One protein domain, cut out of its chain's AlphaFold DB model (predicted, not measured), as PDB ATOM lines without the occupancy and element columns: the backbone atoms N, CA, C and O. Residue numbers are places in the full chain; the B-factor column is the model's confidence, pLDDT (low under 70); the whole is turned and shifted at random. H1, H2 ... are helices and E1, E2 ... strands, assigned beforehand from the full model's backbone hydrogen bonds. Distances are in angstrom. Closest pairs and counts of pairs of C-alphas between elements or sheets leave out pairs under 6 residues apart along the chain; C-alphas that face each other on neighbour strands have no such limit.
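What this domain is: This is residues 20 to 99 of the 426 residues of an uncharacterized protein of Paramecium tetraurelia (UniProt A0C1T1). Little regular structure is present: two small lobes, each a two-stranded hairpin with a short helix packed on it, H1 on E1 E2 and H2 on E3 E4, are joined by residues 64 to 75. Of 80 printed residues only 26 are in named elements, mixed class, ordered H1 E1 E2 H2 E3 E4. The whole is compact, radius of gyration of the C-alphas 12.9 A, spans 35 by 28 by 18 A.

How they stand to each other: H1, residues 41 to 45, and E1, residues 51 to 55, have closest C-alphas Cys 43 and Lys 54, 5.0 A. E1 and E2, residues 61 to 63, form an antiparallel hairpin; N 54 and O 62, 2.8 A, are within hydrogen-bond range. H2, residues 76 to 82, is apart from H1; its closest C-alphas with E3, residues 86 to 88, are Asn 76 and Val 87, 5.0 A. E3 and E4, residues 93 to 95, form an antiparallel hairpin, N 87 to O 94 2.8 A. Every O i to N i+4 pair is within hydrogen-bond range in H2; in H1 0 of 1, but 2 of 2 O i to N i+3.

Where its parts are: H1 begins at C-alpha 41 (7.645, -4.900, -37.913); E1 spans 13.3 A, H2 9.5 A; E4 ends at C-alpha 95 (-14.837, 1.974, -40.528).

The domain as a whole: The printed part has no cut; E2 to H2 is a long link; residues 89 to 90 and 98 to 99 are under pLDDT 70.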
ATOM      1  N   THR A  20      -2.787 -10.962 -26.732       84.44
ATOM      2  CA  THR A  20      -2.071  -9.811 -27.302       84.44
ATOM      3  C   THR A  20      -1.408 -10.145 -28.640       84.44
ATOM      4  O   THR A  20      -0.707  -9.310 -29.198       84.44
ATOM      5  N   GLY A  21      -1.547 -11.382 -29.135       83.06
ATOM      6  CA  GLY A  21      -0.776 -11.928 -30.258       83.06
ATOM      7  C   GLY A  21       0.616 -12.448 -29.874       83.06
ATOM      8  O   GLY A  21       1.217 -13.208 -30.630       83.06
ATOM      9  N   LYS A  22       1.110 -12.109 -28.674       81.62
ATOM     10  CA  LYS A  22       2.366 -12.624 -28.092       81.62
ATOM     11  C   LYS A  22       2.177 -13.332 -26.745       81.62
ATOM     12  O   LYS A  22       3.110 -13.949 -26.247       81.62
ATOM     13  N   GLY A  23       0.985 -13.252 -26.159       84.44
ATOM     14  CA  GLY A  23       0.651 -13.871 -24.880       84.44
ATOM     15  C   GLY A  23      -0.798 -13.608 -24.488       84.44
ATOM     16  O   GLY A  23      -1.546 -12.990 -25.243       84.44
ATOM     17  N   CYS A  24      -1.196 -14.069 -23.306       86.31
ATOM     18  CA  CYS A  24      -2.563 -13.955 -22.804       86.31
ATOM     19  C   CYS A  24      -2.626 -12.992 -21.609       86.31
ATOM     20  O   CYS A  24      -1.803 -13.075 -20.702       86.31
ATOM     21  N   VAL A  25      -3.607 -12.090 -21.600       87.44
ATOM     22  CA  VAL A  25      -3.817 -11.071 -20.561       87.44
ATOM     23  C   VAL A  25      -5.294 -10.975 -20.177       87.44
ATOM     24  O   VAL A  25      -6.173 -11.289 -20.979       87.44
ATOM     25  N   ALA A  26      -5.588 -10.505 -18.963       84.31
ATOM     26  CA  ALA A  26      -6.968 -10.266 -18.525       84.31
ATOM     27  C   ALA A  26      -7.621  -9.077 -19.266       84.31
ATOM     28  O   ALA A  26      -8.796  -9.130 -19.627       84.31
ATOM     29  N   THR A  27      -6.839  -8.033 -19.566       85.94
ATOM     30  CA  THR A  27      -7.292  -6.833 -20.287       85.94
ATOM     31  C   THR A  27      -6.232  -6.409 -21.301       85.94
ATOM     32  O   THR A  27      -5.053  -6.342 -20.963       85.94
ATOM     33  N   LEU A  28      -6.642  -6.123 -22.542       87.00
ATOM     34  CA  LEU A  28      -5.741  -5.596 -23.572       87.00
ATOM     35  C   LEU A  28      -5.435  -4.119 -23.300       87.00
ATOM     36  O   LEU A  28      -6.342  -3.350 -22.984       87.00
ATOM     37  N   ALA A  29      -4.171  -3.734 -23.451       90.12
ATOM     38  CA  ALA A  29      -3.756  -2.334 -23.462       90.12
ATOM     39  C   ALA A  29      -3.894  -1.758 -24.884       90.12
ATOM     40  O   ALA A  29      -3.970  -2.517 -25.844       90.12
ATOM     41  N   ALA A  30      -3.938  -0.433 -25.040       91.44
ATOM     42  CA  ALA A  30      -3.980   0.190 -26.369       91.44
ATOM     43  C   ALA A  30      -2.672  -0.063 -27.137       91.44
ATOM     44  O   ALA A  30      -1.609  -0.176 -26.518       91.44
ATOM     45  N   CYS A  31      -2.712  -0.086 -28.470       92.19
ATOM     46  CA  CYS A  31      -1.529  -0.301 -29.305       92.19
ATOM     47  C   CYS A  31      -0.391   0.684 -28.989       92.19
ATOM     48  O   CYS A  31       0.772   0.296 -29.007       92.19
ATOM     49  N   SER A  32      -0.719   1.925 -28.621       93.00
ATOM     50  CA  SER A  32       0.245   2.963 -28.220       93.00
ATOM     51  C   SER A  32       1.054   2.644 -26.959       93.00
ATOM     52  O   SER A  32       2.104   3.244 -26.727       93.00
ATOM     53  N   SER A  33       0.598   1.690 -26.143       92.31
ATOM     54  CA  SER A  33       1.336   1.235 -24.962       92.31
ATOM     55  C   SER A  33       2.505   0.309 -25.314       92.31
ATOM     56  O   SER A  33       3.475   0.235 -24.555       92.31
ATOM     57  N   TYR A  34       2.458  -0.344 -26.478       92.25
ATOM     58  CA  TYR A  34       3.507  -1.247 -26.936       92.25
ATOM     59  C   TYR A  34       4.660  -0.463 -27.566       92.25
ATOM     60  O   TYR A  34       4.458   0.467 -28.350       92.25
ATOM     61  N   SER A  35       5.886  -0.840 -27.216       90.94
ATOM     62  CA  SER A  35       7.118  -0.319 -27.813       90.94
ATOM     63  C   SER A  35       7.851  -1.392 -28.593       90.94
ATOM     64  O   SER A  35       7.732  -2.578 -28.292       90.94
ATOM     65  N   TYR A  36       8.658  -0.946 -29.544       89.44
ATOM     66  CA  TYR A  36       9.540  -1.786 -30.332       89.44
ATOM     67  C   TYR A  36      10.936  -1.161 -30.402       89.44
ATOM     68  O   TYR A  36      11.100   0.049 -30.244       89.44
ATOM     69  N   THR A  37      11.942  -2.004 -30.618       88.00
ATOM     70  CA  THR A  37      13.341  -1.593 -30.822       88.00
ATOM     71  C   THR A  37      13.870  -2.005 -32.194       88.00
ATOM     72  O   THR A  37      15.024  -1.730 -32.507       88.00
ATOM     73  N   ASP A  38      13.051  -2.703 -32.984       86.81
ATOM     74  CA  ASP A  38      13.328  -3.059 -34.374       86.81
ATOM     75  C   ASP A  38      12.820  -1.962 -35.330       86.81
ATOM     76  O   ASP A  38      12.576  -0.824 -34.932       86.81
ATOM     77  N   ASP A  39      12.661  -2.285 -36.608       85.12
ATOM     78  CA  ASP A  39      12.087  -1.401 -37.630       85.12
ATOM     79  C   ASP A  39      10.558  -1.201 -37.494       85.12
ATOM     80  O   ASP A  39       9.914  -0.623 -38.371       85.12
ATOM     81  N   GLY A  40       9.955  -1.681 -36.403       85.44
ATOM     82  CA  GLY A  40       8.526  -1.606 -36.120       85.44
ATOM     83  C   GLY A  40       7.735  -2.800 -36.631       85.44
ATOM     84  O   GLY A  40       6.544  -2.916 -36.321       85.44
ATOM     85  N   THR A  41       8.347  -3.724 -37.375       87.75
ATOM     86  CA  THR A  41       7.645  -4.900 -37.913       87.75
ATOM     87  C   THR A  41       7.046  -5.780 -36.820       87.75
ATOM     88  O   THR A  41       5.961  -6.341 -37.024       87.75
ATOM     89  N   SER A  42       7.659  -5.830 -35.632       88.69
ATOM     90  CA  SER A  42       7.101  -6.517 -34.463       88.69
ATOM     91  C   SER A  42       5.705  -6.021 -34.076       88.69
ATOM     92  O   SER A  42       4.886  -6.839 -33.645       88.69
ATOM     93  N   CYS A  43       5.372  -4.741 -34.307       90.62
ATOM     94  CA  CYS A  43       4.037  -4.182 -34.062       90.62
ATOM     95  C   CYS A  43       2.928  -4.922 -34.815       90.62
ATOM     96  O   CYS A  43       1.817  -5.025 -34.305       90.62
ATOM     97  N   ASN A  44       3.209  -5.488 -35.994       88.25
ATOM     98  CA  ASN A  44       2.199  -6.191 -36.794       88.25
ATOM     99  C   ASN A  44       1.686  -7.481 -36.136       88.25
ATOM    100  O   ASN A  44       0.652  -8.004 -36.543       88.25
ATOM    101  N   SER A  45       2.406  -8.001 -35.138       88.31
ATOM    102  CA  SER A  45       2.000  -9.189 -34.380       88.31
ATOM    103  C   SER A  45       1.197  -8.864 -33.115       88.31
ATOM    104  O   SER A  45       0.769  -9.795 -32.436       88.31
ATOM    105  N   TRP A  46       1.026  -7.585 -32.765       88.31
ATOM    106  CA  TRP A  46       0.355  -7.173 -31.532       88.31
ATOM    107  C   TRP A  46      -1.137  -6.883 -31.738       88.31
ATOM    108  O   TRP A  46      -1.554  -6.312 -32.750       88.31
ATOM    109  N   TYR A  47      -1.925  -7.239 -30.724       88.38
ATOM    110  CA  TYR A  47      -3.333  -6.880 -30.570       88.38
ATOM    111  C   TYR A  47      -3.511  -6.015 -29.325       88.38
ATOM    112  O   TYR A  47      -3.206  -6.460 -28.217       88.38
ATOM    113  N   GLY A  48      -4.018  -4.799 -29.522       87.25
ATOM    114  CA  GLY A  48      -4.417  -3.884 -28.461       87.25
ATOM    115  C   GLY A  48      -5.932  -3.827 -28.263       87.25
ATOM    116  O   GLY A  48      -6.705  -4.439 -29.005       87.25
ATOM    117  N   SER A  49      -6.381  -3.072 -27.260       86.81
ATOM    118  CA  SER A  49      -7.809  -2.802 -27.021       86.81
ATOM    119  C   SER A  49      -8.480  -2.021 -28.159       86.81
ATOM    120  O   SER A  49      -9.698  -2.072 -28.302       86.81
ATOM    121  N   ASP A  50      -7.683  -1.342 -28.981       83.19
ATOM    122  CA  ASP A  50      -8.024  -0.569 -30.178       83.19
ATOM    123  C   ASP A  50      -7.846  -1.361 -31.497       83.19
ATOM    124  O   ASP A  50      -8.128  -0.847 -32.587       83.19
ATOM    125  N   GLY A  51      -7.460  -2.642 -31.411       84.00
ATOM    126  CA  GLY A  51      -7.411  -3.591 -32.525       84.00
ATOM    127  C   GLY A  51      -5.997  -4.037 -32.906       84.00
ATOM    128  O   GLY A  51      -5.100  -4.117 -32.071       84.00
ATOM    129  N   ARG A  52      -5.800  -4.389 -34.185       88.44
ATOM    130  CA  ARG A  52      -4.482  -4.779 -34.719       88.44
ATOM    131  C   ARG A  52      -3.544  -3.576 -34.777       88.44
ATOM    132  O   ARG A  52      -3.936  -2.508 -35.259       88.44
ATOM    133  N   CYS A  53      -2.297  -3.779 -34.363       91.75
ATOM    134  CA  CYS A  53      -1.294  -2.723 -34.333       91.75
ATOM    135  C   CYS A  53      -0.468  -2.635 -35.639       91.75
ATOM    136  O   CYS A  53      -0.456  -3.542 -36.479       91.75
ATOM    137  N   LYS A  54       0.200  -1.495 -35.821       91.56
ATOM    138  CA  LYS A  54       1.158  -1.160 -36.886       91.56
ATOM    139  C   LYS A  54       2.319  -0.327 -36.303       91.56
ATOM    140  O   LYS A  54       2.172   0.179 -35.186       91.56
ATOM    141  N   PRO A  55       3.449  -0.157 -37.014       93.25
ATOM    142  CA  PRO A  55       4.485   0.792 -36.608       93.25
ATOM    143  C   PRO A  55       3.906   2.206 -36.440       93.25
ATOM    144  O   PRO A  55       3.194   2.699 -37.318       93.25
ATOM    145  N   GLY A  56       4.189   2.844 -35.306       88.75
ATOM    146  CA  GLY A  56       3.909   4.256 -35.042       88.75
ATOM    147  C   GLY A  56       5.201   5.063 -34.905       88.75
ATOM    148  O   GLY A  56       6.285   4.602 -35.266       88.75
ATOM    149  N   THR A  57       5.099   6.281 -34.379       89.06
ATOM    150  CA  THR A  57       6.234   7.201 -34.202       89.06
ATOM    151  C   THR A  57       6.991   6.949 -32.895       89.06
ATOM    152  O   THR A  57       6.419   6.455 -31.925       89.06
ATOM    153  N   ALA A  58       8.268   7.345 -32.842       88.19
ATOM    154  CA  ALA A  58       9.095   7.327 -31.627       88.19
ATOM    155  C   ALA A  58       9.217   5.945 -30.939       88.19
ATOM    156  O   ALA A  58       9.198   5.848 -29.713       88.19
ATOM    157  N   GLY A  59       9.319   4.864 -31.725       90.56
ATOM    158  CA  GLY A  59       9.496   3.503 -31.194       90.56
ATOM    159  C   GLY A  59       8.251   2.919 -30.509       90.56
ATOM    160  O   GLY A  59       8.362   1.982 -29.717       90.56
ATOM    161  N   LYS A  60       7.060   3.479 -30.770       93.44
ATOM    162  CA  LYS A  60       5.768   3.003 -30.248       93.44
ATOM    163  C   LYS A  60       4.878   2.467 -31.356       93.44
ATOM    164  O   LYS A  60       4.856   3.015 -32.456       93.44
ATOM    165  N   CYS A  61       4.121   1.413 -31.072       94.50
ATOM    166  CA  CYS A  61       3.112   0.917 -31.999       94.50
ATOM    167  C   CYS A  61       1.897   1.863 -32.041       94.50
ATOM    168  O   CYS A  61       1.674   2.664 -31.139       94.50
ATOM    169  N   ALA A  62       1.091   1.769 -33.092       92.81
ATOM    170  CA  ALA A  62      -0.165   2.498 -33.243       92.81
ATOM    171  C   ALA A  62      -1.265   1.548 -33.726       92.81
ATOM    172  O   ALA A  62      -0.970   0.514 -34.325       92.81
ATOM    173  N   ALA A  63      -2.530   1.880 -33.481       91.25
ATOM    174  CA  ALA A  63      -3.637   1.133 -34.067       91.25
ATOM    175  C   ALA A  63      -3.687   1.354 -35.585       91.25
ATOM    176  O   ALA A  63      -3.373   2.439 -36.084       91.25
ATOM    177  N   ARG A  64      -4.103   0.332 -36.333       90.69
ATOM    178  CA  ARG A  64      -4.440   0.500 -37.754       90.69
ATOM    179  C   ARG A  64      -5.658   1.416 -37.906       90.69
ATOM    180  O   ARG A  64      -6.561   1.400 -37.069       90.69
ATOM    181  N   VAL A  65      -5.720   2.168 -39.001       88.81
ATOM    182  CA  VAL A  65      -6.899   2.960 -39.378       88.81
ATOM    183  C   VAL A  65      -7.474   2.368 -40.656       88.81
ATOM    184  O   VAL A  65      -6.732   2.117 -41.598       88.81
ATOM    185  N   CYS A  66      -8.788   2.126 -40.707       86.75
ATOM    186  CA  CYS A  66      -9.412   1.439 -41.845       86.75
ATOM    187  C   CYS A  66      -9.060   2.083 -43.199       86.75
ATOM    188  O   CYS A  66      -8.780   1.368 -44.151       86.75
ATOM    189  N   THR A  67      -9.009   3.416 -43.267       85.62
ATOM    190  CA  THR A  67      -8.737   4.185 -44.495       85.62
ATOM    191  C   THR A  67      -7.287   4.123 -44.979       85.62
ATOM    192  O   THR A  67      -6.999   4.583 -46.075       85.62
ATOM    193  N   GLU A  68      -6.367   3.571 -44.186       88.50
ATOM    194  CA  GLU A  68      -4.966   3.349 -44.580       88.50
ATOM    195  C   GLU A  68      -4.741   1.946 -45.168       88.50
ATOM    196  O   GLU A  68      -3.612   1.551 -45.468       88.50
ATOM    197  N   ALA A  69      -5.804   1.151 -45.278       86.69
ATOM    198  CA  ALA A  69      -5.764  -0.143 -45.927       86.69
ATOM    199  C   ALA A  69      -5.380   0.006 -47.409       86.69
ATOM    200  O   ALA A  69      -5.814   0.935 -48.089       86.69
ATOM    201  N   LEU A  70      -4.586  -0.939 -47.921       84.38
ATOM    202  CA  LEU A  70      -4.240  -0.997 -49.342       84.38
ATOM    203  C   LEU A  70      -5.504  -1.067 -50.209       84.38
ATOM    204  O   LEU A  70      -6.442  -1.802 -49.901       84.38
ATOM    205  N   THR A  71      -5.493  -0.379 -51.348       78.62
ATOM    206  CA  THR A  71      -6.605  -0.388 -52.315       78.62
ATOM    207  C   THR A  71      -6.846  -1.760 -52.952       78.62
ATOM    208  O   THR A  71      -7.913  -1.997 -53.508       78.62
ATOM    209  N   SER A  72      -5.897  -2.695 -52.824       81.81
ATOM    210  CA  SER A  72      -6.033  -4.098 -53.239       81.81
ATOM    211  C   SER A  72      -6.936  -4.944 -52.327       81.81
ATOM    212  O   SER A  72      -7.242  -6.088 -52.661       81.81
ATOM    213  N   LEU A  73      -7.370  -4.418 -51.175       82.44
ATOM    214  CA  LEU A  73      -8.314  -5.083 -50.273       82.44
ATOM    215  C   LEU A  73      -9.746  -4.820 -50.767       82.44
ATOM    216  O   LEU A  73     -10.332  -3.768 -50.517       82.44
ATOM    217  N   THR A  74     -10.303  -5.791 -51.486       76.50
ATOM    218  CA  THR A  74     -11.578  -5.666 -52.217       76.50
ATOM    219  C   THR A  74     -12.761  -6.386 -51.556       76.50
ATOM    220  O   THR A  74     -13.873  -6.338 -52.070       76.50
ATOM    221  N   THR A  75     -12.546  -7.094 -50.441       75.88
ATOM    222  CA  THR A  75     -13.586  -7.884 -49.750       75.88
ATOM    223  C   THR A  75     -13.719  -7.498 -48.278       75.88
ATOM    224  O   THR A  75     -12.757  -7.067 -47.641       75.88
ATOM    225  N   ASN A  76     -14.905  -7.703 -47.694       74.56
ATOM    226  CA  ASN A  76     -15.119  -7.451 -46.264       74.56
ATOM    227  C   ASN A  76     -14.219  -8.305 -45.385       74.56
ATOM    228  O   ASN A  76     -13.672  -7.794 -44.418       74.56
ATOM    229  N   LYS A  77     -14.002  -9.574 -45.749       82.31
ATOM    230  CA  LYS A  77     -13.085 -10.442 -45.013       82.31
ATOM    231  C   LYS A  77     -11.665  -9.876 -44.999       82.31
ATOM    232  O   LYS A  77     -11.045  -9.824 -43.948       82.31
ATOM    233  N   GLN A  78     -11.174  -9.406 -46.142       85.25
ATOM    234  CA  GLN A  78      -9.873  -8.748 -46.235       85.25
ATOM    235  C   GLN A  78      -9.790  -7.489 -45.351       85.25
ATOM    236  O   GLN A  78      -8.768  -7.262 -44.706       85.25
ATOM    237  N   CYS A  79     -10.857  -6.688 -45.290       85.38
ATOM    238  CA  CYS A  79     -10.909  -5.495 -44.445       85.38
ATOM    239  C   CYS A  79     -11.039  -5.803 -42.949       85.38
ATOM    240  O   CYS A  79     -10.364  -5.160 -42.147       85.38
ATOM    241  N   ASP A  80     -11.832  -6.803 -42.572       83.88
ATOM    242  CA  ASP A  80     -11.961  -7.271 -41.190       83.88
ATOM    243  C   ASP A  80     -10.655  -7.917 -40.701       83.88
ATOM    244  O   ASP A  80     -10.171  -7.614 -39.608       83.88
ATOM    245  N   ASP A  81     -10.001  -8.699 -41.569       83.94
ATOM    246  CA  ASP A  81      -8.655  -9.218 -41.332       83.94
ATOM    247  C   ASP A  81      -7.652  -8.056 -41.188       83.94
ATOM    248  O   ASP A  81      -6.773  -8.097 -40.328       83.94
ATOM    249  N   TYR A  82      -7.753  -6.989 -41.987       86.06
ATOM    250  CA  TYR A  82      -6.883  -5.817 -41.838       86.06
ATOM    251  C   TYR A  82      -7.075  -5.136 -40.473       86.06
ATOM    252  O   TYR A  82      -6.087  -4.860 -39.781       86.06
ATOM    253  N   LYS A  83      -8.328  -4.897 -40.066       86.00
ATOM    254  CA  LYS A  83      -8.708  -4.446 -38.726       86.00
ATOM    255  C   LYS A  83     -10.196  -4.715 -38.482       86.00
ATOM    256  O   LYS A  83     -11.049  -4.269 -39.242       86.00
ATOM    257  N   SER A  84     -10.501  -5.328 -37.340       80.94
ATOM    258  CA  SER A  84     -11.889  -5.552 -36.935       80.94
ATOM    259  C   SER A  84     -12.670  -4.236 -36.812       80.94
ATOM    260  O   SER A  84     -12.158  -3.228 -36.298       80.94
ATOM    261  N   GLY A  85     -13.904  -4.246 -37.320       77.81
ATOM    262  CA  GLY A  85     -14.739  -3.049 -37.466       77.81
ATOM    263  C   GLY A  85     -14.438  -2.222 -38.723       77.81
ATOM    264  O   GLY A  85     -14.827  -1.053 -38.786       77.81
ATOM    265  N   CYS A  86     -13.745  -2.793 -39.713       84.06
ATOM    266  CA  CYS A  86     -13.604  -2.225 -41.052       84.06
ATOM    267  C   CYS A  86     -14.398  -3.039 -42.089       84.06
ATOM    268  O   CYS A  86     -14.469  -4.261 -42.010       84.06
ATOM    269  N   VAL A  87     -14.940  -2.358 -43.096       81.50
ATOM    270  CA  VAL A  87     -15.647  -2.935 -44.253       81.50
ATOM    271  C   VAL A  87     -15.033  -2.429 -45.554       81.50
ATOM    272  O   VAL A  87     -14.394  -1.375 -45.569       81.50
ATOM    273  N   THR A  88     -15.187  -3.183 -46.644       79.00
ATOM    274  CA  THR A  88     -14.631  -2.797 -47.946       79.00
ATOM    275  C   THR A  88     -15.459  -1.705 -48.614       79.00
ATOM    276  O   THR A  88     -16.684  -1.667 -48.512       79.00
ATOM    277  N   THR A  89     -14.777  -0.830 -49.345       67.00
ATOM    278  CA  THR A  89     -15.379   0.130 -50.288       67.00
ATOM    279  C   THR A  89     -15.362  -0.395 -51.729       67.00
ATOM    280  O   THR A  89     -15.719   0.319 -52.660       67.00
ATOM    281  N   GLY A  90     -14.920  -1.643 -51.936       67.12
ATOM    282  CA  GLY A  90     -14.609  -2.210 -53.250       67.12
ATOM    283  C   GLY A  90     -13.161  -1.965 -53.692       67.12
ATOM    284  O   GLY A  90     -12.665  -2.710 -54.530       67.12
ATOM    285  N   ALA A  91     -12.460  -0.992 -53.096       72.00
ATOM    286  CA  ALA A  91     -11.033  -0.733 -53.304       72.00
ATOM    287  C   ALA A  91     -10.409  -0.082 -52.052       72.00
ATOM    288  O   ALA A  91     -10.220   1.133 -51.985       72.00
ATOM    289  N   GLY A  92     -10.098  -0.893 -51.037       79.31
ATOM    290  CA  GLY A  92      -9.669  -0.435 -49.712       79.31
ATOM    291  C   GLY A  92     -10.789  -0.516 -48.672       79.31
ATOM    292  O   GLY A  92     -11.871  -1.053 -48.937       79.31
ATOM    293  N   CYS A  93     -10.540   0.005 -47.469       84.06
ATOM    294  CA  CYS A  93     -11.409  -0.207 -46.310       84.06
ATOM    295  C   CYS A  93     -11.847   1.103 -45.635       84.06
ATOM    296  O   CYS A  93     -11.162   2.120 -45.684       84.06
ATOM    297  N   VAL A  94     -12.990   1.067 -44.952       82.88
ATOM    298  CA  VAL A  94     -13.532   2.166 -44.137       82.88
ATOM    299  C   VAL A  94     -14.122   1.606 -42.841       82.88
ATOM    300  O   VAL A  94     -14.405   0.413 -42.756       82.88
ATOM    301  N   SER A  95     -14.257   2.427 -41.797       80.56
ATOM    302  CA  SER A  95     -14.837   1.974 -40.528       80.56
ATOM    303  C   SER A  95     -16.338   1.722 -40.650       80.56
ATOM    304  O   SER A  95     -17.052   2.496 -41.285       80.56
ATOM    305  N   THR A  96     -16.827   0.677 -39.979       71.19
ATOM    306  CA  THR A  96     -18.258   0.363 -39.879       71.19
ATOM    307  C   THR A  96     -19.081   1.500 -39.281       71.19
ATOM    308  O   THR A  96     -20.233   1.653 -39.651       71.19
ATOM    309  N   THR A  97     -18.508   2.346 -38.418       70.00
ATOM    310  CA  THR A  97     -19.216   3.502 -37.835       70.00
ATOM    311  C   THR A  97     -19.432   4.646 -38.826       70.00
ATOM    312  O   THR A  97     -20.352   5.441 -38.655       70.00
ATOM    313  N   VAL A  98     -18.604   4.727 -39.871       65.19
ATOM    314  CA  VAL A  98     -18.774   5.658 -41.001       65.19
ATOM    315  C   VAL A  98     -19.727   5.067 -42.047       65.19
ATOM    316  O   VAL A  98     -20.321   5.795 -42.840       65.19
ATOM    317  N   CYS A  99     -19.906   3.746 -42.036       63.28
ATOM    318  CA  CYS A  99     -20.777   3.038 -42.955       63.28
ATOM    319  C   CYS A  99     -22.229   3.050 -42.466       63.28
ATOM    320  O   CYS A  99     -22.646   2.161 -41.731       63.28
TER     321      CYS A  99